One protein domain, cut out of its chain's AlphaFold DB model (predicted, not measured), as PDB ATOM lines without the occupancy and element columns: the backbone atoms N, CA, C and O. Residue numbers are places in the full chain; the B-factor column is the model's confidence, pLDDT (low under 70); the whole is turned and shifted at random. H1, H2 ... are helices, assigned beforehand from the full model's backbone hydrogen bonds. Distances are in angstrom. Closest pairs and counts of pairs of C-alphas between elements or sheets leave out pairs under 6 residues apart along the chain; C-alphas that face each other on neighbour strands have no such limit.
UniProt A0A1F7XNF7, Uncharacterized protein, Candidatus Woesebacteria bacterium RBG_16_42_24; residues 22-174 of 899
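What this domain is: This is residues 22 to 174 of the 899 residues of an uncharacterized protein of Candidatus Woesebacteria bacterium RBG_16_42_24 (UniProt A0A1F7XNF7). Three helices, H3, H4 and H5, stand side by side and run alternately opposite ways; short H2 packs on H3, and H7 crosses H4 and H5 on the other side. H6, H8 and H9 make a looser cluster beyond, H1 packs on H8 at the far end, and a long loop, residues 31 to 59, joins H1 to H2. The printed part has 153 residues with nine named helices, H1 to H9 in chain order, and no named strand: all helix. It is compact, with a radius of gyration of the C-alphas of 16.0 A and spans of 47 by 33 by 29 A.

How they stand to each other: H5, residues 109 to 129, has a kink of 25 degrees near residue 116. It touches H4, residues 88 to 103, in a hairpin at a shallow tilt of 15 degrees; the closest C-alphas, of Val 102 and Glu 109, are 5.8 A apart. H4 with residues 94 to 101 alone touches H3, residues 69 to 80, the closest C-alphas being those of Glu 74 and Ser 94 at 6.7 A. H2, residues 60 to 64, touches H3, C-alphas 63 and 72 coming closest at 6.1 A. H7, residues 145 to 153, touches H5 at a steep tilt of 63 degrees, closest at C-alphas 120 and 147, 6.8 A. H6, residues 136 to 142, touches H9, residues 165 to 172, closest at C-alphas 137 and 165, 7.0 A. H8, residues 155 to 161, touches H1, residues 22 to 30, closest at C-alphas 28 and 160, 4.3 A. Not every O i to N i+4 pair is within hydrogen-bond range in H5, 15 of 17, and H7, 3 of 5.

Where its parts are: H1 begins at C-alpha 22 (4.169, 17.207, 14.482). H5 measures 30.2 A and begins at C-alpha 109 (0.984, -5.477, 2.535); H4 measures 22.0 A.

The domain as a whole: The two C-alphas farthest apart, of Gly 22 and Glu 48, are 49.4 A apart. The printed part has no cut; the link from H1 to H2 is long. The mean pLDDT of the printed part is 72.7, with residues 22 to 50, 131 to 137, 146 and 148 to 174 under 70.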
ATOM      1  N   GLY A  22       3.388  16.632  13.386       46.59
ATOM      2  CA  GLY A  22       4.169  17.207  14.482       46.59
ATOM      3  C   GLY A  22       4.777  16.162  15.425       46.59
ATOM      4  O   GLY A  22       5.911  16.334  15.870       46.59
ATOM      5  N   GLU A  23       4.072  15.065  15.700       47.47
ATOM      6  CA  GLU A  23       4.556  13.972  16.554       47.47
ATOM      7  C   GLU A  23       5.612  13.119  15.855       47.47
ATOM      8  O   GLU A  23       6.615  12.769  16.479       47.47
ATOM      9  N   ILE A  24       5.445  12.866  14.555       47.31
ATOM     10  CA  ILE A  24       6.447  12.171  13.735       47.31
ATOM     11  C   ILE A  24       7.748  12.996  13.700       47.31
ATOM     12  O   ILE A  24       8.832  12.482  13.977       47.31
ATOM     13  N   ARG A  25       7.646  14.317  13.488       45.50
ATOM     14  CA  ARG A  25       8.799  15.238  13.511       45.50
ATOM     15  C   ARG A  25       9.510  15.264  14.869       45.50
ATOM     16  O   ARG A  25      10.733  15.366  14.916       45.50
ATOM     17  N   LYS A  26       8.754  15.160  15.967       49.12
ATOM     18  CA  LYS A  26       9.290  15.149  17.335       49.12
ATOM     19  C   LYS A  26      10.041  13.851  17.658       49.12
ATOM     20  O   LYS A  26      11.058  13.919  18.339       49.12
ATOM     21  N   ARG A  27       9.585  12.697  17.148       48.06
ATOM     22  CA  ARG A  27      10.295  11.409  17.282       48.06
ATOM     23  C   ARG A  27      11.604  11.392  16.495       48.06
ATOM     24  O   ARG A  27      12.634  11.041  17.055       48.06
ATOM     25  N   ALA A  28      11.586  11.869  15.253       43.28
ATOM     26  CA  ALA A  28      12.782  11.935  14.413       43.28
ATOM     27  C   ALA A  28      13.870  12.872  14.977       43.28
ATOM     28  O   ALA A  28      15.058  12.585  14.889       43.28
ATOM     29  N   MET A  29      13.478  13.977  15.621       46.19
ATOM     30  CA  MET A  29      14.426  14.867  16.309       46.19
ATOM     31  C   MET A  29      15.026  14.265  17.588       46.19
ATOM     32  O   MET A  29      16.054  14.752  18.048       46.19
ATOM     33  N   ALA A  30      14.403  13.231  18.163       41.91
ATOM     34  CA  ALA A  30      14.901  12.559  19.360       41.91
ATOM     35  C   ALA A  30      15.974  11.496  19.054       41.91
ATOM     36  O   ALA A  30      16.760  11.185  19.941       41.91
ATOM     37  N   ASN A  31      16.042  10.989  17.814       35.94
ATOM     38  CA  ASN A  31      17.011   9.983  17.361       35.94
ATOM     39  C   ASN A  31      17.642  10.388  16.009       35.94
ATOM     40  O   ASN A  31      17.252   9.857  14.971       35.94
ATOM     41  N   PRO A  32      18.605  11.328  15.977       37.66
ATOM     42  CA  PRO A  32      19.239  11.743  14.728       37.66
ATOM     43  C   PRO A  32      20.127  10.623  14.163       37.66
ATOM     44  O   PRO A  32      21.182  10.310  14.714       37.66
ATOM     45  N   VAL A  33      19.718  10.037  13.036       38.50
ATOM     46  CA  VAL A  33      20.532   9.077  12.275       38.50
ATOM     47  C   VAL A  33      21.422   9.842  11.292       38.50
ATOM     48  O   VAL A  33      20.962  10.752  10.604       38.50
ATOM     49  N   ASN A  34      22.710   9.491  11.207       40.34
ATOM     50  CA  ASN A  34      23.614  10.097  10.229       40.34
ATOM     51  C   ASN A  34      23.219   9.639   8.807       40.34
ATOM     52  O   ASN A  34      23.232   8.433   8.542       40.34
ATOM     53  N   PRO A  35      22.913  10.558   7.871       37.66
ATOM     54  CA  PRO A  35      22.496  10.200   6.517       37.66
ATOM     55  C   PRO A  35      23.562   9.413   5.734       37.66
ATOM     56  O   PRO A  35      23.218   8.708   4.795       37.66
ATOM     57  N   HIS A  36      24.831   9.452   6.156       39.62
ATOM     58  CA  HIS A  36      25.955   8.775   5.496       39.62
ATOM     59  C   HIS A  36      26.331   7.408   6.093       39.62
ATOM     60  O   HIS A  36      27.373   6.849   5.749       39.62
ATOM     61  N   GLN A  37      25.530   6.863   7.012       39.72
ATOM     62  CA  GLN A  37      25.813   5.560   7.611       39.72
ATOM     63  C   GLN A  37      25.407   4.442   6.635       39.72
ATOM     64  O   GLN A  37      24.223   4.136   6.484       39.72
ATOM     65  N   SER A  38      26.378   3.851   5.934       42.59
ATOM     66  CA  SER A  38      26.141   2.663   5.107       42.59
ATOM     67  C   SER A  38      25.771   1.466   5.988       42.59
ATOM     68  O   SER A  38      26.288   1.301   7.098       42.59
ATOM     69  N   LEU A  39      24.846   0.627   5.509       39.78
ATOM     70  CA  LEU A  39      24.504  -0.619   6.195       39.78
ATOM     71  C   LEU A  39      25.759  -1.514   6.274       39.78
ATOM     72  O   LEU A  39      26.479  -1.649   5.284       39.78
ATOM     73  N   PRO A  40      26.052  -2.141   7.426       36.16
ATOM     74  CA  PRO A  40      27.259  -2.944   7.584       36.16
ATOM     75  C   PRO A  40      27.261  -4.145   6.626       36.16
ATOM     76  O   PRO A  40      26.429  -5.047   6.728       36.16
ATOM     77  N   HIS A  41      28.243  -4.199   5.723       41.88
ATOM     78  CA  HIS A  41      28.459  -5.330   4.819       41.88
ATOM     79  C   HIS A  41      29.088  -6.519   5.567       41.88
ATOM     80  O   HIS A  41      30.305  -6.705   5.577       41.88
ATOM     81  N   ARG A  42      28.269  -7.356   6.212       46.78
ATOM     82  CA  ARG A  42      28.699  -8.708   6.621       46.78
ATOM     83  C   ARG A  42      28.571  -9.652   5.430       46.78
ATOM     84  O   ARG A  42      27.545  -9.638   4.776       46.78
ATOM     85  N   ARG A  43      29.565 -10.498   5.151       53.66
ATOM     86  CA  ARG A  43      29.419 -11.547   4.124       53.66
ATOM     87  C   ARG A  43      28.373 -12.571   4.575       53.66
ATOM     88  O   ARG A  43      28.531 -13.155   5.647       53.66
ATOM     89  N   VAL A  44      27.341 -12.787   3.764       62.25
ATOM     90  CA  VAL A  44      26.348 -13.854   3.947       62.25
ATOM     91  C   VAL A  44      26.684 -14.950   2.935       62.25
ATOM     92  O   VAL A  44      26.627 -14.716   1.734       62.25
ATOM     93  N   GLU A  45      27.116 -16.122   3.409       57.47
ATOM     94  CA  GLU A  45      27.449 -17.265   2.544       57.47
ATOM     95  C   GLU A  45      26.176 -18.078   2.242       57.47
ATOM     96  O   GLU A  45      25.465 -18.508   3.153       57.47
ATOM     97  N   GLY A  46      25.887 -18.279   0.956       56.00
ATOM     98  CA  GLY A  46      24.794 -19.106   0.458       56.00
ATOM     99  C   GLY A  46      25.085 -20.616   0.519       56.00
ATOM    100  O   GLY A  46      26.203 -21.031   0.831       56.00
ATOM    101  N   PRO A  47      24.098 -21.470   0.171       47.44
ATOM    102  CA  PRO A  47      24.202 -22.937   0.244       47.44
ATOM    103  C   PRO A  47      25.384 -23.535  -0.533       47.44
ATOM    104  O   PRO A  47      25.892 -24.595  -0.178       47.44
ATOM    105  N   GLU A  48      25.790 -22.857  -1.604       55.25
ATOM    106  CA  GLU A  48      26.824 -23.286  -2.549       55.25
ATOM    107  C   GLU A  48      28.150 -22.525  -2.339       55.25
ATOM    108  O   GLU A  48      29.081 -22.656  -3.129       55.25
ATOM    109  N   GLY A  49      28.255 -21.736  -1.259       59.19
ATOM    110  CA  GLY A  49      29.406 -20.869  -0.982       59.19
ATOM    111  C   GLY A  49      29.399 -19.544  -1.755       59.19
ATOM    112  O   GLY A  49      30.389 -18.816  -1.722       59.19
ATOM    113  N   GLU A  50      28.302 -19.233  -2.448       68.00
ATOM    114  CA  GLU A  50      28.078 -17.967  -3.158       68.00
ATOM    115  C   GLU A  50      27.834 -16.819  -2.166       68.00
ATOM    116  O   GLU A  50      27.159 -17.011  -1.155       68.00
ATOM    117  N   GLU A  51      28.345 -15.617  -2.440       72.25
ATOM    118  CA  GLU A  51      28.064 -14.440  -1.606       72.25
ATOM    119  C   GLU A  51      26.650 -13.920  -1.893       72.25
ATOM    120  O   GLU A  51      26.341 -13.530  -3.016       72.25
ATOM    121  N   TRP A  52      25.790 -13.931  -0.875       81.81
ATOM    122  CA  TRP A  52      24.463 -13.319  -0.922       81.81
ATOM    123  C   TRP A  52      24.548 -11.848  -0.517       81.81
ATOM    124  O   TRP A  52      25.312 -11.491   0.382       81.81
ATOM    125  N   ALA A  53      23.732 -11.008  -1.152       84.69
ATOM    126  CA  ALA A  53      23.645  -9.573  -0.922       84.69
ATOM    127  C   ALA A  53      23.196  -9.254   0.521       84.69
ATOM    128  O   ALA A  53      22.007  -9.357   0.843       84.69
ATOM    129  N   PRO A  54      24.106  -8.808   1.406       80.62
ATOM    130  CA  PRO A  54      23.792  -8.656   2.827       80.62
ATOM    131  C   PRO A  54      22.917  -7.441   3.134       80.62
ATOM    132  O   PRO A  54      22.393  -7.316   4.237       80.62
ATOM    133  N   TRP A  55      22.757  -6.543   2.157       85.88
ATOM    134  CA  TRP A  55      21.819  -5.426   2.228       85.88
ATOM    135  C   TRP A  55      20.361  -5.885   2.067       85.88
ATOM    136  O   TRP A  55      19.454  -5.202   2.536       85.88
ATOM    137  N   LEU A  56      20.128  -7.051   1.448       90.19
ATOM    138  CA  LEU A  56      18.789  -7.592   1.216       90.19
ATOM    139  C   LEU A  56      18.405  -8.643   2.269       90.19
ATOM    140  O   LEU A  56      17.286  -8.627   2.782       90.19
ATOM    141  N   VAL A  57      19.320  -9.544   2.628       88.50
ATOM    142  CA  VAL A  57      19.025 -10.727   3.457       88.50
ATOM    143  C   VAL A  57      20.067 -10.916   4.556       88.50
ATOM    144  O   VAL A  57      21.268 -10.817   4.316       88.50
ATOM    145  N   LYS A  58      19.616 -11.203   5.783       81.62
ATOM    146  CA  LYS A  58      20.481 -11.427   6.955       81.62
ATOM    147  C   LYS A  58      21.076 -12.829   6.956       81.62
ATOM    148  O   LYS A  58      22.209 -13.028   7.391       81.62
ATOM    149  N   ASN A  59      20.281 -13.806   6.532       81.56
ATOM    150  CA  ASN A  59      20.664 -15.203   6.411       81.56
ATOM    151  C   ASN A  59      19.722 -15.924   5.434       81.56
ATOM    152  O   ASN A  59      18.708 -15.382   4.998       81.56
ATOM    153  N   ARG A  60      20.072 -17.164   5.098       79.75
ATOM    154  CA  ARG A  60      19.294 -18.015   4.194       79.75
ATOM    155  C   ARG A  60      17.883 -18.316   4.710       79.75
ATOM    156  O   ARG A  60      16.946 -18.328   3.919       79.75
ATOM    157  N   GLU A  61      17.736 -18.560   6.012       84.38
ATOM    158  CA  GLU A  61      16.443 -18.911   6.618       84.38
ATOM    159  C   GLU A  61      15.393 -17.820   6.373       84.38
ATOM    160  O   GLU A  61      14.222 -18.130   6.194       84.38
ATOM    161  N   GLU A  62      15.802 -16.550   6.293       88.38
ATOM    162  CA  GLU A  62      14.910 -15.428   5.969       88.38
ATOM    163  C   GLU A  62      14.244 -15.579   4.589       88.38
ATOM    164  O   GLU A  62      13.071 -15.247   4.452       88.38
ATOM    165  N   VAL A  63      14.951 -16.126   3.591       89.50
ATOM    166  CA  VAL A  63      14.412 -16.376   2.239       89.50
ATOM    167  C   VAL A  63      13.669 -17.707   2.174       89.50
ATOM    168  O   VAL A  63      12.586 -17.780   1.598       89.50
ATOM    169  N   ASP A  64      14.209 -18.754   2.801       87.12
ATOM    170  CA  ASP A  64      13.587 -20.086   2.819       87.12
ATOM    171  C   ASP A  64      12.221 -20.072   3.544       87.12
ATOM    172  O   ASP A  64      11.347 -20.881   3.232       87.12
ATOM    173  N   ASN A  65      12.003 -19.123   4.464       90.56
ATOM    174  CA  ASN A  65      10.741 -18.940   5.188       90.56
ATOM    175  C   ASN A  65       9.678 -18.113   4.433       90.56
ATOM    176  O   ASN A  65       8.550 -17.995   4.926       90.56
ATOM    177  N   ILE A  66       9.998 -17.540   3.265       94.75
ATOM    178  CA  ILE A  66       9.021 -16.818   2.438       94.75
ATOM    179  C   ILE A  66       8.015 -17.827   1.873       94.75
ATOM    180  O   ILE A  66       8.381 -18.755   1.157       94.75
ATOM    181  N   LYS A  67       6.728 -17.645   2.192       92.56
ATOM    182  CA  LYS A  67       5.672 -18.608   1.829       92.56
ATOM    183  C   LYS A  67       5.220 -18.503   0.375       92.56
ATOM    184  O   LYS A  67       4.745 -19.487  -0.182       92.56
ATOM    185  N   ASN A  68       5.300 -17.312  -0.214       96.94
ATOM    186  CA  ASN A  68       4.915 -17.085  -1.601       96.94
ATOM    187  C   ASN A  68       6.095 -17.425  -2.524       96.94
ATOM    188  O   ASN A  68       7.138 -16.780  -2.451       96.94
ATOM    189  N   GLU A  69       5.922 -18.422  -3.394       93.50
ATOM    190  CA  GLU A  69       6.988 -18.919  -4.276       93.50
ATOM    191  C   GLU A  69       7.526 -17.832  -5.218       93.50
ATOM    192  O   GLU A  69       8.734 -17.736  -5.421       93.50
ATOM    193  N   THR A  70       6.658 -16.964  -5.747       93.38
ATOM    194  CA  THR A  70       7.062 -15.864  -6.636       93.38
ATOM    195  C   THR A  70       7.927 -14.843  -5.899       93.38
ATOM    196  O   THR A  70       8.976 -14.449  -6.406       93.38
ATOM    197  N   LEU A  71       7.532 -14.454  -4.682       95.19
ATOM    198  CA  LEU A  71       8.322 -13.559  -3.834       95.19
ATOM    199  C   LEU A  71       9.656 -14.206  -3.444       95.19
ATOM    200  O   LEU A  71      10.699 -13.563  -3.521       95.19
ATOM    201  N   GLN A  72       9.636 -15.482  -3.061       95.50
ATOM    202  CA  GLN A  72      10.840 -16.220  -2.690       95.50
ATOM    203  C   GLN A  72      11.839 -16.274  -3.849       95.50
ATOM    204  O   GLN A  72      13.018 -15.989  -3.648       95.50
ATOM    205  N   VAL A  73      11.375 -16.593  -5.062       93.81
ATOM    206  CA  VAL A  73      12.209 -16.620  -6.272       93.81
ATOM    207  C   VAL A  73      12.778 -15.237  -6.578       93.81
ATOM    208  O   VAL A  73      13.962 -15.137  -6.901       93.81
ATOM    209  N   GLU A  74      11.979 -14.179  -6.441       95.81
ATOM    210  CA  GLU A  74      12.424 -12.808  -6.703       95.81
ATOM    211  C   GLU A  74      13.510 -12.362  -5.711       95.81
ATOM    212  O   GLU A  74      14.587 -11.928  -6.123       95.81
ATOM    213  N   ILE A  75      13.291 -12.557  -4.405       95.75
ATOM    214  CA  ILE A  75      14.277 -12.216  -3.366       95.75
ATOM    215  C   ILE A  75      15.532 -13.077  -3.490       95.75
ATOM    216  O   ILE A  75      16.644 -12.567  -3.362       95.75
ATOM    217  N   HIS A  76      15.387 -14.364  -3.797       90.38
ATOM    218  CA  HIS A  76      16.517 -15.259  -4.021       90.38
ATOM    219  C   HIS A  76      17.334 -14.857  -5.263       90.38
ATOM    220  O   HIS A  76      18.565 -14.839  -5.219       90.38
ATOM    221  N   SER A  77      16.664 -14.493  -6.362       91.19
ATOM    222  CA  SER A  77      17.285 -13.972  -7.590       91.19
ATOM    223  C   SER A  77      18.056 -12.683  -7.315       91.19
ATOM    224  O   SER A  77      19.207 -12.556  -7.730       91.19
ATOM    225  N   LEU A  78      17.458 -11.746  -6.578       91.94
ATOM    226  CA  LEU A  78      18.086 -10.469  -6.258       91.94
ATOM    227  C   LEU A  78      19.248 -10.631  -5.268       91.94
ATOM    228  O   LEU A  78      20.291 -10.009  -5.453       91.94
ATOM    229  N   ALA A  79      19.119 -11.522  -4.278       89.06
ATOM    230  CA  ALA A  79      20.157 -11.790  -3.286       89.06
ATOM    231  C   ALA A  79      21.410 -12.453  -3.878       89.06
ATOM    232  O   ALA A  79      22.507 -12.211  -3.382       89.06
ATOM    233  N   ARG A  80      21.272 -13.279  -4.923       85.88
ATOM    234  CA  ARG A  80      22.405 -13.954  -5.583       85.88
ATOM    235  C   ARG A  80      23.096 -13.116  -6.659       85.88
ATOM    236  O   ARG A  80      24.132 -13.527  -7.182       85.88
ATOM    237  N   ARG A  81      22.532 -11.968  -7.046       85.12
ATOM    238  CA  ARG A  81      23.153 -11.111  -8.062       85.12
ATOM    239  C   ARG A  81      24.420 -10.468  -7.493       85.12
ATOM    240  O   ARG A  81      24.355  -9.869  -6.423       85.12
ATOM    241  N   PRO A  82      25.558 -10.525  -8.212       78.12
ATOM    242  CA  PRO A  82      26.727  -9.736  -7.853       78.12
ATOM    243  C   PRO A  82      26.350  -8.256  -7.768       78.12
ATOM    244  O   PRO A  82      25.644  -7.767  -8.648       78.12
ATOM    245  N   ASP A  83      26.866  -7.532  -6.774       76.12
ATOM    246  CA  ASP A  83      26.537  -6.114  -6.549       76.12
ATOM    247  C   ASP A  83      26.736  -5.244  -7.805       76.12
ATOM    248  O   ASP A  83      25.957  -4.332  -8.058       76.12
ATOM    249  N   VAL A  84      27.724  -5.571  -8.646       72.44
ATOM    250  CA  VAL A  84      28.000  -4.892  -9.928       72.44
ATOM    251  C   VAL A  84      26.919  -5.094 -11.003       72.44
ATOM    252  O   VAL A  84      26.927  -4.401 -12.016       72.44
ATOM    253  N   MET A  85      26.009  -6.053 -10.816       75.19
ATOM    254  CA  MET A  85      24.899  -6.377 -11.724       75.19
ATOM    255  C   MET A  85      23.533  -5.924 -11.188       75.19
ATOM    256  O   MET A  85      22.511  -6.153 -11.841       75.19
ATOM    257  N   VAL A  86      23.493  -5.304 -10.007       84.50
ATOM    258  CA  VAL A  86      22.274  -4.750  -9.409       84.50
ATOM    259  C   VAL A  86      22.092  -3.324  -9.930       84.50
ATOM    260  O   VAL A  86      22.484  -2.356  -9.288       84.50
ATOM    261  N   SER A  87      21.541  -3.194 -11.141       89.31
ATOM    262  CA  SER A  87      21.226  -1.885 -11.723       89.31
ATOM    263  C   SER A  87      19.906  -1.326 -11.183       89.31
ATOM    264  O   SER A  87      19.083  -2.051 -10.618       89.31
ATOM    265  N   LYS A  88      19.663  -0.034 -11.408       89.88
ATOM    266  CA  LYS A  88      18.398   0.623 -11.048       89.88
ATOM    267  C   LYS A  88      17.191  -0.021 -11.725       89.88
ATOM    268  O   LYS A  88      16.159  -0.187 -11.091       89.88
ATOM    269  N   GLU A  89      17.329  -0.448 -12.976       90.75
ATOM    270  CA  GLU A  89      16.269  -1.142 -13.713       90.75
ATOM    271  C   GLU A  89      15.953  -2.505 -13.087       90.75
ATOM    272  O   GLU A  89      14.790  -2.897 -13.026       90.75
ATOM    273  N   VAL A  90      16.974  -3.213 -12.585       91.06
ATOM    274  CA  VAL A  90      16.792  -4.479 -11.859       91.06
ATOM    275  C   VAL A  90      16.060  -4.231 -10.543       91.06
ATOM    276  O   VAL A  90      15.068  -4.900 -10.270       91.06
ATOM    277  N   LEU A  91      16.500  -3.244  -9.759       92.50
ATOM    278  CA  LEU A  91      15.864  -2.884  -8.489       92.50
ATOM    279  C   LEU A  91      14.411  -2.431  -8.684       92.50
ATOM    280  O   LEU A  91      13.533  -2.862  -7.943       92.50
ATOM    281  N   GLN A  92      14.142  -1.612  -9.704       91.56
ATOM    282  CA  GLN A  92      12.790  -1.181 -10.047       91.56
ATOM    283  C   GLN A  92      11.922  -2.362 -10.504       91.56
ATOM    284  O   GLN A  92      10.799  -2.501 -10.038       91.56
ATOM    285  N   GLY A  93      12.444  -3.258 -11.350       92.00
ATOM    286  CA  GLY A  93      11.711  -4.447 -11.792       92.00
ATOM    287  C   GLY A  93      11.353  -5.395 -10.642       92.00
ATOM    288  O   GLY A  93      10.224  -5.888 -10.579       92.00
ATOM    289  N   SER A  94      12.277  -5.606  -9.700       94.00
ATOM    290  CA  SER A  94      12.010  -6.379  -8.482       94.00
ATOM    291  C   SER A  94      10.978  -5.689  -7.590       94.00
ATOM    292  O   SER A  94      10.073  -6.344  -7.076       94.00
ATOM    293  N   TYR A  95      11.063  -4.363  -7.449       93.31
ATOM    294  CA  TYR A  95      10.085  -3.575  -6.703       93.31
ATOM    295  C   TYR A  95       8.670  -3.703  -7.292       93.31
ATOM    296  O   TYR A  95       7.735  -4.057  -6.570       93.31
ATOM    297  N   ASP A  96       8.525  -3.473  -8.599       90.75
ATOM    298  CA  ASP A  96       7.248  -3.527  -9.320       90.75
ATOM    299  C   ASP A  96       6.652  -4.953  -9.286       90.75
ATOM    300  O   ASP A  96       5.435  -5.139  -9.203       90.75
ATOM    301  N   THR A  97       7.507  -5.986  -9.295       93.75
ATOM    302  CA  THR A  97       7.085  -7.390  -9.144       93.75
ATOM    303  C   THR A  97       6.455  -7.635  -7.774       93.75
ATOM    304  O   THR A  97       5.370  -8.217  -7.700       93.75
ATOM    305  N   ILE A  98       7.087  -7.154  -6.698       92.62
ATOM    306  CA  ILE A  98       6.560  -7.273  -5.329       92.62
ATOM    307  C   ILE A  98       5.265  -6.467  -5.182       92.62
ATOM    308  O   ILE A  98       4.290  -6.975  -4.632       92.62
ATOM    309  N   GLU A  99       5.207  -5.258  -5.744       89.44
ATOM    310  CA  GLU A  99       3.993  -4.433  -5.757       89.44
ATOM    311  C   GLU A  99       2.836  -5.144  -6.474       89.44
ATOM    312  O   GLU A  99       1.699  -5.153  -6.002       89.44
ATOM    313  N   GLY A 100       3.124  -5.827  -7.585       92.06
ATOM    314  CA  GLY A 100       2.157  -6.665  -8.283       92.06
ATOM    315  C   GLY A 100       1.613  -7.810  -7.422       92.06
ATOM    316  O   GLY A 100       0.427  -8.126  -7.532       92.06
ATOM    317  N   LEU A 101       2.442  -8.419  -6.568       94.00
ATOM    318  CA  LEU A 101       2.013  -9.468  -5.633       94.00
ATOM    319  C   LEU A 101       1.108  -8.908  -4.529       94.00
ATOM    320  O   LEU A 101       0.092  -9.529  -4.212       94.00
ATOM    321  N   VAL A 102       1.432  -7.725  -3.990       88.62
ATOM    322  CA  VAL A 102       0.588  -7.019  -3.008       88.62
ATOM    323  C   VAL A 102      -0.766  -6.670  -3.630       88.62
ATOM    324  O   VAL A 102      -1.806  -7.044  -3.096       88.62
ATOM    325  N   ASN A 103      -0.772  -6.060  -4.818       89.31
ATOM    326  CA  ASN A 103      -1.997  -5.638  -5.507       89.31
ATOM    327  C   ASN A 103      -2.925  -6.803  -5.890       89.31
ATOM    328  O   ASN A 103      -4.137  -6.623  -6.010       89.31
ATOM    329  N   ARG A 104      -2.375  -8.009  -6.091       94.81
ATOM    330  CA  ARG A 104      -3.154  -9.236  -6.332       94.81
ATOM    331  C   ARG A 104      -3.545  -9.972  -5.044       94.81
ATOM    332  O   ARG A 104      -4.189 -11.015  -5.134       94.81
ATOM    333  N   ASN A 105      -3.209  -9.431  -3.867       93.06
ATOM    334  CA  ASN A 105      -3.376 -10.057  -2.549       93.06
ATOM    335  C   ASN A 105      -2.698 -11.437  -2.436       93.06
ATOM    336  O   ASN A 105      -3.165 -12.312  -1.706       93.06
ATOM    337  N   GLU A 106      -1.607 -11.657  -3.176       94.25
ATOM    338  CA  GLU A 106      -0.829 -12.904  -3.135       94.25
ATOM    339  C   GLU A 106       0.182 -12.924  -1.977       94.25
ATOM    340  O   GLU A 106       0.627 -13.997  -1.558       94.25
ATOM    341  N   ILE A 107       0.528 -11.744  -1.459       94.94
ATOM    342  CA  ILE A 107       1.292 -11.519  -0.228       94.94
ATOM    343  C   ILE A 107       0.617 -10.407   0.581       94.94
ATOM    344  O   ILE A 107      -0.139  -9.606   0.033       94.94
ATOM    345  N   SER A 108       0.879 -10.356   1.889       91.69
ATOM    346  CA  SER A 108       0.357  -9.272   2.732       91.69
ATOM    347  C   SER A 108       1.068  -7.945   2.450       91.69
ATOM    348  O   SER A 108       2.255  -7.941   2.124       91.69
ATOM    349  N   GLU A 109       0.378  -6.817   2.646       83.88
ATOM    350  CA  GLU A 109       0.984  -5.477   2.535       83.88
ATOM    351  C   GLU A 109       2.212  -5.332   3.444       83.88
ATOM    352  O   GLU A 109       3.251  -4.841   3.016       83.88
ATOM    353  N   THR A 110       2.145  -5.843   4.680       84.12
ATOM    354  CA  THR A 110       3.273  -5.813   5.625       84.12
ATOM    355  C   THR A 110       4.497  -6.578   5.108       84.12
ATOM    356  O   THR A 110       5.626  -6.112   5.255       84.12
ATOM    357  N   GLU A 111       4.287  -7.746   4.495       88.75
ATOM    358  CA  GLU A 111       5.362  -8.554   3.907       88.75
ATOM    359  C   GLU A 111       5.936  -7.895   2.646       88.75
ATOM    360  O   GLU A 111       7.154  -7.857   2.481       88.75
ATOM    361  N   GLY A 112       5.083  -7.310   1.798       88.31
ATOM    362  CA  GLY A 112       5.507  -6.536   0.630       88.31
ATOM    363  C   GLY A 112       6.365  -5.329   1.013       88.31
ATOM    364  O   GLY A 112       7.491  -5.199   0.527       88.31
ATOM    365  N   HIS A 113       5.888  -4.510   1.958       84.06
ATOM    366  CA  HIS A 113       6.587  -3.312   2.434       84.06
ATOM    367  C   HIS A 113       7.971  -3.626   3.014       84.06
ATOM    368  O   HIS A 113       8.920  -2.877   2.771       84.06
ATOM    369  N   HIS A 114       8.119  -4.747   3.730       86.75
ATOM    370  CA  HIS A 114       9.405  -5.161   4.293       86.75
ATOM    371  C   HIS A 114      10.501  -5.307   3.222       86.75
ATOM    372  O   HIS A 114      11.620  -4.822   3.399       86.75
ATOM    373  N   TRP A 115      10.189  -5.961   2.102       92.31
ATOM    374  CA  TRP A 115      11.152  -6.190   1.021       92.31
ATOM    375  C   TRP A 115      11.329  -4.963   0.126       92.31
ATOM    376  O   TRP A 115      12.452  -4.616  -0.244       92.31
ATOM    377  N   GLN A 116      10.229  -4.270  -0.163       89.88
ATOM    378  CA  GLN A 116      10.211  -3.028  -0.929       89.88
ATOM    379  C   GLN A 116      11.073  -1.928  -0.289       89.88
ATOM    380  O   GLN A 116      11.805  -1.248  -1.008       89.88
ATOM    381  N   GLY A 117      11.075  -1.805   1.044       84.19
ATOM    382  CA  GLY A 117      11.928  -0.853   1.767       84.19
ATOM    383  C   GLY A 117      13.427  -1.106   1.565       84.19
ATOM    384  O   GLY A 117      14.177  -0.184   1.246       84.19
ATOM    385  N   LYS A 118      13.869  -2.370   1.650       89.69
ATOM    386  CA  LYS A 118      15.280  -2.746   1.422       89.69
ATOM    387  C   LYS A 118      15.733  -2.449  -0.015       89.69
ATOM    388  O   LYS A 118      16.835  -1.943  -0.224       89.69
ATOM    389  N   ILE A 119      14.875  -2.724  -1.002       91.31
ATOM    390  CA  ILE A 119      15.140  -2.454  -2.427       91.31
ATOM    391  C   ILE A 119      15.212  -0.947  -2.699       91.31
ATOM    392  O   ILE A 119      16.131  -0.491  -3.381       91.31
ATOM    393  N   LEU A 120      14.287  -0.169  -2.131       86.12
ATOM    394  CA  LEU A 120      14.270   1.288  -2.251       86.12
ATOM    395  C   LEU A 120      15.550   1.918  -1.686       86.12
ATOM    396  O   LEU A 120      16.148   2.772  -2.337       86.12
ATOM    397  N   MET A 121      16.007   1.474  -0.511       84.81
ATOM    398  CA  MET A 121      17.251   1.975   0.082       84.81
ATOM    399  C   MET A 121      18.455   1.724  -0.827       84.81
ATOM    400  O   MET A 121      19.252   2.634  -1.055       84.81
ATOM    401  N   ARG A 122      18.552   0.528  -1.422       89.88
ATOM    402  CA  ARG A 122      19.624   0.224  -2.375       89.88
ATOM    403  C   ARG A 122      19.528   1.060  -3.653       89.88
ATOM    404  O   ARG A 122      20.551   1.471  -4.190       89.88
ATOM    405  N   TYR A 123      18.316   1.353  -4.123       88.69
ATOM    406  CA  TYR A 123      18.101   2.217  -5.286       88.69
ATOM    407  C   TYR A 123      18.630   3.638  -5.042       88.69
ATOM    408  O   TYR A 123      19.232   4.242  -5.930       88.69
ATOM    409  N   ILE A 124      18.442   4.164  -3.830       82.62
ATOM    410  CA  ILE A 124      18.944   5.485  -3.433       82.62
ATOM    411  C   ILE A 124      20.475   5.499  -3.377       82.62
ATOM    412  O   ILE A 124      21.077   6.424  -3.915       82.62
ATOM    413  N   GLU A 125      21.108   4.456  -2.832       84.44
ATOM    414  CA  GLU A 125      22.575   4.328  -2.838       84.44
ATOM    415  C   GLU A 125      23.150   4.366  -4.268       84.44
ATOM    416  O   GLU A 125      24.188   4.983  -4.513       84.44
ATOM    417  N   GLU A 126      22.476   3.745  -5.242       84.50
ATOM    418  CA  GLU A 126      22.894   3.802  -6.651       84.50
ATOM    419  C   GLU A 126      22.689   5.196  -7.270       84.50
ATOM    420  O   GLU A 126      23.533   5.664  -8.040       84.50
ATOM    421  N   LEU A 127      21.618   5.913  -6.907       82.19
ATOM    422  CA  LEU A 127      21.425   7.307  -7.330       82.19
ATOM    423  C   LEU A 127      22.514   8.242  -6.781       82.19
ATOM    424  O   LEU A 127      22.962   9.141  -7.499       82.19
ATOM    425  N   GLU A 128      22.954   8.023  -5.542       77.69
ATOM    426  CA  GLU A 128      24.040   8.779  -4.913       77.69
ATOM    427  C   GLU A 128      25.385   8.527  -5.608       77.69
ATOM    428  O   GLU A 128      26.107   9.480  -5.914       77.69
ATOM    429  N   LYS A 129      25.700   7.266  -5.942       80.81
ATOM    430  CA  LYS A 129      26.927   6.900  -6.677       80.81
ATOM    431  C   LYS A 129      27.019   7.560  -8.051       80.81
ATOM    432  O   LYS A 129      28.113   7.901  -8.494       80.81
ATOM    433  N   GLU A 130      25.888   7.752  -8.728       76.88
ATOM    434  CA  GLU A 130      25.841   8.419 -10.033       76.88
ATOM    435  C   GLU A 130      26.011   9.946  -9.949       76.88
ATOM    436  O   GLU A 130      26.066  10.608 -10.987       76.88
ATOM    437  N   GLY A 131      26.069  10.529  -8.744       66.81
ATOM    438  CA  GLY A 131      26.207  11.974  -8.548       66.81
ATOM    439  C   GLY A 131      25.023  12.783  -9.089       66.81
ATOM    440  O   GLY A 131      25.145  13.990  -9.295       66.81
ATOM    441  N   LYS A 132      23.876  12.134  -9.344       57.94
ATOM    442  CA  LYS A 132      22.698  12.755  -9.976       57.94
ATOM    443  C   LYS A 132      21.854  13.605  -9.029       57.94
ATOM    444  O   LYS A 132      20.901  14.233  -9.481       57.94
ATOM    445  N   ALA A 133      22.209  13.670  -7.749       55.25
ATOM    446  CA  ALA A 133      21.597  14.581  -6.797       55.25
ATOM    447  C   ALA A 133      22.549  14.858  -5.625       55.25
ATOM    448  O   ALA A 133      22.904  13.956  -4.875       55.25
ATOM    449  N   SER A 134      22.953  16.119  -5.460       49.88
ATOM    450  CA  SER A 134      23.707  16.604  -4.292       49.88
ATOM    451  C   SER A 134      22.799  16.966  -3.111       49.88
ATOM    452  O   SER A 134      23.279  17.293  -2.027       49.88
ATOM    453  N   THR A 135      21.480  16.919  -3.318       63.94
ATOM    454  CA  THR A 135      20.456  17.251  -2.330       63.94
ATOM    455  C   THR A 135      19.400  16.151  -2.267       63.94
ATOM    456  O   THR A 135      19.067  15.511  -3.264       63.94
ATOM    457  N   TRP A 136      18.827  15.949  -1.082       64.88
ATOM    458  CA  TRP A 136      17.798  14.933  -0.851       64.88
ATOM    459  C   TRP A 136      16.523  15.162  -1.680       64.88
ATOM    460  O   TRP A 136      15.880  14.219  -2.131       64.88
ATOM    461  N   GLU A 137      16.181  16.425  -1.937       63.03
ATOM    462  CA  GLU A 137      15.075  16.793  -2.827       63.03
ATOM    463  C   GLU A 137      15.371  16.362  -4.275       63.03
ATOM    464  O   GLU A 137      14.473  15.882  -4.964       63.03
ATOM    465  N   GLY A 138      16.635  16.412  -4.710       72.19
ATOM    466  CA  GLY A 138      17.078  15.827  -5.975       72.19
ATOM    467  C   GLY A 138      16.960  14.299  -6.006       72.19
ATOM    468  O   GLY A 138      16.477  13.756  -6.998       72.19
ATOM    469  N   LEU A 139      17.325  13.607  -4.918       70.75
ATOM    470  CA  LEU A 139      17.224  12.142  -4.816       70.75
ATOM    471  C   LEU A 139      15.765  11.674  -4.880       70.75
ATOM    472  O   LEU A 139      15.434  10.810  -5.690       70.75
ATOM    473  N   LEU A 140      14.873  12.296  -4.102       71.62
ATOM    474  CA  LEU A 140      13.439  11.987  -4.118       71.62
ATOM    475  C   LEU A 140      12.766  12.342  -5.455       71.62
ATOM    476  O   LEU A 140      11.802  11.690  -5.858       71.62
ATOM    477  N   ASN A 141      13.253  13.361  -6.166       73.12
ATOM    478  CA  ASN A 141      12.754  13.706  -7.500       73.12
ATOM    479  C   ASN A 141      13.272  12.769  -8.598       73.12
ATOM    480  O   ASN A 141      12.592  12.604  -9.611       73.12
ATOM    481  N   ALA A 142      14.430  12.143  -8.388       77.00
ATOM    482  CA  ALA A 142      15.009  11.147  -9.283       77.00
ATOM    483  C   ALA A 142      14.413   9.737  -9.103       77.00
ATOM    484  O   ALA A 142      14.699   8.851  -9.914       77.00
ATOM    485  N   LEU A 143      13.585   9.515  -8.072       78.50
ATOM    486  CA  LEU A 143      12.862   8.258  -7.899       78.50
ATOM    487  C   LEU A 143      11.791   8.086  -8.995       78.50
ATOM    488  O   LEU A 143      10.986   8.997  -9.227       78.50
ATOM    489  N   PRO A 144      11.732   6.913  -9.655       78.50
ATOM    490  CA  PRO A 144      10.609   6.536 -10.504       78.50
ATOM    491  C   PRO A 144       9.285   6.608  -9.741       78.50
ATOM    492  O   PRO A 144       9.241   6.405  -8.530       78.50
ATOM    493  N   VAL A 145       8.183   6.857 -10.452       72.50
ATOM    494  CA  VAL A 145       6.858   7.045  -9.833       72.50
ATOM    495  C   VAL A 145       6.426   5.835  -8.991       72.50
ATOM    496  O   VAL A 145       5.864   6.049  -7.919       72.50
ATOM    497  N   SER A 146       6.738   4.600  -9.412       68.81
ATOM    498  CA  SER A 146       6.421   3.381  -8.643       68.81
ATOM    499  C   SER A 146       7.166   3.319  -7.301       68.81
ATOM    500  O   SER A 146       6.569   3.059  -6.260       68.81
ATOM    501  N   LEU A 147       8.445   3.705  -7.286       74.00
ATOM    502  CA  LEU A 147       9.255   3.835  -6.066       74.00
ATOM    503  C   LEU A 147       8.896   5.079  -5.232       74.00
ATOM    504  O   LEU A 147       9.166   5.134  -4.034       74.00
ATOM    505  N   GLY A 148       8.260   6.082  -5.842       66.19
ATOM    506  CA  GLY A 148       7.778   7.275  -5.151       66.19
ATOM    507  C   GLY A 148       6.631   6.976  -4.176       66.19
ATOM    508  O   GLY A 148       6.627   7.482  -3.058       66.19
ATOM    509  N   GLY A 149       5.691   6.101  -4.543       64.31
ATOM    510  CA  GLY A 149       4.659   5.634  -3.604       64.31
ATOM    511  C   GLY A 149       5.270   4.923  -2.388       64.31
ATOM    512  O   GLY A 149       4.883   5.174  -1.249       64.31
ATOM    513  N   ALA A 150       6.318   4.128  -2.618       61.69
ATOM    514  CA  ALA A 150       7.069   3.396  -1.598       61.69
ATOM    515  C   ALA A 150       7.657   4.281  -0.498       61.69
ATOM    516  O   ALA A 150       7.532   3.976   0.685       61.69
ATOM    517  N   ALA A 151       8.299   5.387  -0.887       61.19
ATOM    518  CA  ALA A 151       8.937   6.316   0.044       61.19
ATOM    519  C   ALA A 151       7.916   6.985   0.983       61.19
ATOM    520  O   ALA A 151       8.272   7.425   2.076       61.19
ATOM    521  N   VAL A 152       6.643   7.037   0.573       59.88
ATOM    522  CA  VAL A 152       5.524   7.500   1.403       59.88
ATOM    523  C   VAL A 152       5.050   6.410   2.368       59.88
ATOM    524  O   VAL A 152       4.726   6.716   3.511       59.88
ATOM    525  N   HIS A 153       5.052   5.141   1.957       57.50
ATOM    526  CA  HIS A 153       4.692   4.016   2.831       57.50
ATOM    527  C   HIS A 153       5.801   3.658   3.835       57.50
ATOM    528  O   HIS A 153       5.509   3.286   4.968       57.50
ATOM    529  N   ALA A 154       7.068   3.858   3.466       57.09
ATOM    530  CA  ALA A 154       8.235   3.767   4.345       57.09
ATOM    531  C   ALA A 154       8.550   5.102   5.054       57.09
ATOM    532  O   ALA A 154       9.640   5.271   5.606       57.09
ATOM    533  N   ALA A 155       7.616   6.066   5.032       56.88
ATOM    534  CA  ALA A 155       7.850   7.424   5.512       56.88
ATOM    535  C   ALA A 155       8.304   7.478   6.971       56.88
ATOM    536  O   ALA A 155       9.075   8.365   7.289       56.88
ATOM    537  N   ASP A 156       7.904   6.557   7.847       53.22
ATOM    538  CA  ASP A 156       8.370   6.570   9.240       53.22
ATOM    539  C   ASP A 156       9.884   6.298   9.339       53.22
ATOM    540  O   ASP A 156      10.609   7.078   9.956       53.22
ATOM    541  N   GLU A 157      10.391   5.280   8.635       56.75
ATOM    542  CA  GLU A 157      11.828   4.955   8.567       56.75
ATOM    543  C   GLU A 157      12.619   6.054   7.827       56.75
ATOM    544  O   GLU A 157      13.735   6.423   8.202       56.75
ATOM    545  N   PHE A 158      12.004   6.662   6.812       59.75
ATOM    546  CA  PHE A 158      12.574   7.779   6.058       59.75
ATOM    547  C   PHE A 158      12.551   9.112   6.812       59.75
ATOM    548  O   PHE A 158      13.455   9.927   6.642       59.75
ATOM    549  N   VAL A 159      11.537   9.370   7.635       56.81
ATOM    550  CA  VAL A 159      11.404  10.600   8.424       56.81
ATOM    551  C   VAL A 159      12.334  10.558   9.628       56.81
ATOM    552  O   VAL A 159      12.907  11.600   9.949       56.81
ATOM    553  N   GLU A 160      12.549   9.386  10.237       53.03
ATOM    554  CA  GLU A 160      13.605   9.178  11.239       53.03
ATOM    555  C   GLU A 160      14.995   9.487  10.670       53.03
ATOM    556  O   GLU A 160      15.817  10.116  11.337       53.03
ATOM    557  N   ARG A 161      15.240   9.120   9.409       49.94
ATOM    558  CA  ARG A 161      16.534   9.333   8.751       49.94
ATOM    559  C   ARG A 161      16.690  10.722   8.113       49.94
ATOM    560  O   ARG A 161      17.805  11.232   8.040       49.94
ATOM    561  N   PHE A 162      15.595  11.366   7.688       56.78
ATOM    562  CA  PHE A 162      15.604  12.644   6.956       56.78
ATOM    563  C   PHE A 162      14.456  13.590   7.382       56.78
ATOM    564  O   PHE A 162      13.477  13.792   6.644       56.78
ATOM    565  N   PRO A 163      14.563  14.240   8.559       51.06
ATOM    566  CA  PRO A 163      13.455  14.990   9.147       51.06
ATOM    567  C   PRO A 163      13.014  16.182   8.277       51.06
ATOM    568  O   PRO A 163      13.759  17.133   8.042       51.06
ATOM    569  N   GLY A 164      11.752  16.179   7.835       52.78
ATOM    570  CA  GLY A 164      11.082  17.325   7.201       52.78
ATOM    571  C   GLY A 164      11.214  17.459   5.678       52.78
ATOM    572  O   GLY A 164      10.437  18.212   5.091       52.78
ATOM    573  N   ALA A 165      12.120  16.729   5.023       57.72
ATOM    574  CA  ALA A 165      12.236  16.746   3.561       57.72
ATOM    575  C   ALA A 165      11.171  15.862   2.882       57.72
ATOM    576  O   ALA A 165      10.560  16.271   1.896       57.72
ATOM    577  N   VAL A 166      10.854  14.711   3.488       57.09
ATOM    578  CA  VAL A 166       9.769  13.806   3.058       57.09
ATOM    579  C   VAL A 166       8.414  14.528   3.054       57.09
ATOM    580  O   VAL A 166       7.673  14.461   2.079       57.09
ATOM    581  N   ALA A 167       8.124  15.313   4.099       57.84
ATOM    582  CA  ALA A 167       6.884  16.085   4.203       57.84
ATOM    583  C   ALA A 167       6.755  17.169   3.113       57.84
ATOM    584  O   ALA A 167       5.682  17.348   2.541       57.84
ATOM    585  N   ARG A 168       7.848  17.881   2.784       62.09
ATOM    586  CA  ARG A 168       7.849  18.866   1.684       62.09
ATOM    587  C   ARG A 168       7.648  18.203   0.325       62.09
ATOM    588  O   ARG A 168       6.934  18.745  -0.513       62.09
ATOM    589  N   TRP A 169       8.237  17.029   0.129       63.00
ATOM    590  CA  TRP A 169       8.118  16.272  -1.109       63.00
ATOM    591  C   TRP A 169       6.700  15.718  -1.327       63.00
ATOM    592  O   TRP A 169       6.125  15.962  -2.389       63.00
ATOM    593  N   ILE A 170       6.079  15.112  -0.303       58.12
ATOM    594  CA  ILE A 170       4.661  14.687  -0.324       58.12
ATOM    595  C   ILE A 170       3.756  15.869  -0.697       58.12
ATOM    596  O   ILE A 170       2.904  15.764  -1.583       58.12
ATOM    597  N   LYS A 171       3.998  17.030  -0.076       62.84
ATOM    598  CA  LYS A 171       3.267  18.265  -0.368       62.84
ATOM    599  C   LYS A 171       3.474  18.748  -1.810       62.84
ATOM    600  O   LYS A 171       2.504  19.110  -2.468       62.84
ATOM    601  N   SER A 172       4.702  18.711  -2.334       60.44
ATOM    602  CA  SER A 172       4.999  19.123  -3.720       60.44
ATOM    603  C   SER A 172       4.385  18.213  -4.790       60.44
ATOM    604  O   SER A 172       4.143  18.661  -5.906       60.44
ATOM    605  N   ARG A 173       4.099  16.947  -4.455       61.03
ATOM    606  CA  ARG A 173       3.457  15.978  -5.355       61.03
ATOM    607  C   ARG A 173       1.926  16.025  -5.301       61.03
ATOM    608  O   ARG A 173       1.274  15.325  -6.073       61.03
ATOM    609  N   GLY A 174       1.348  16.867  -4.437       59.31
ATOM    610  CA  GLY A 174      -0.102  17.030  -4.308       59.31
ATOM    611  C   GLY A 174      -0.793  15.825  -3.665       59.31
ATOM    612  O   GLY A 174      -1.939  15.528  -3.990       59.31
TER     613      GLY A 174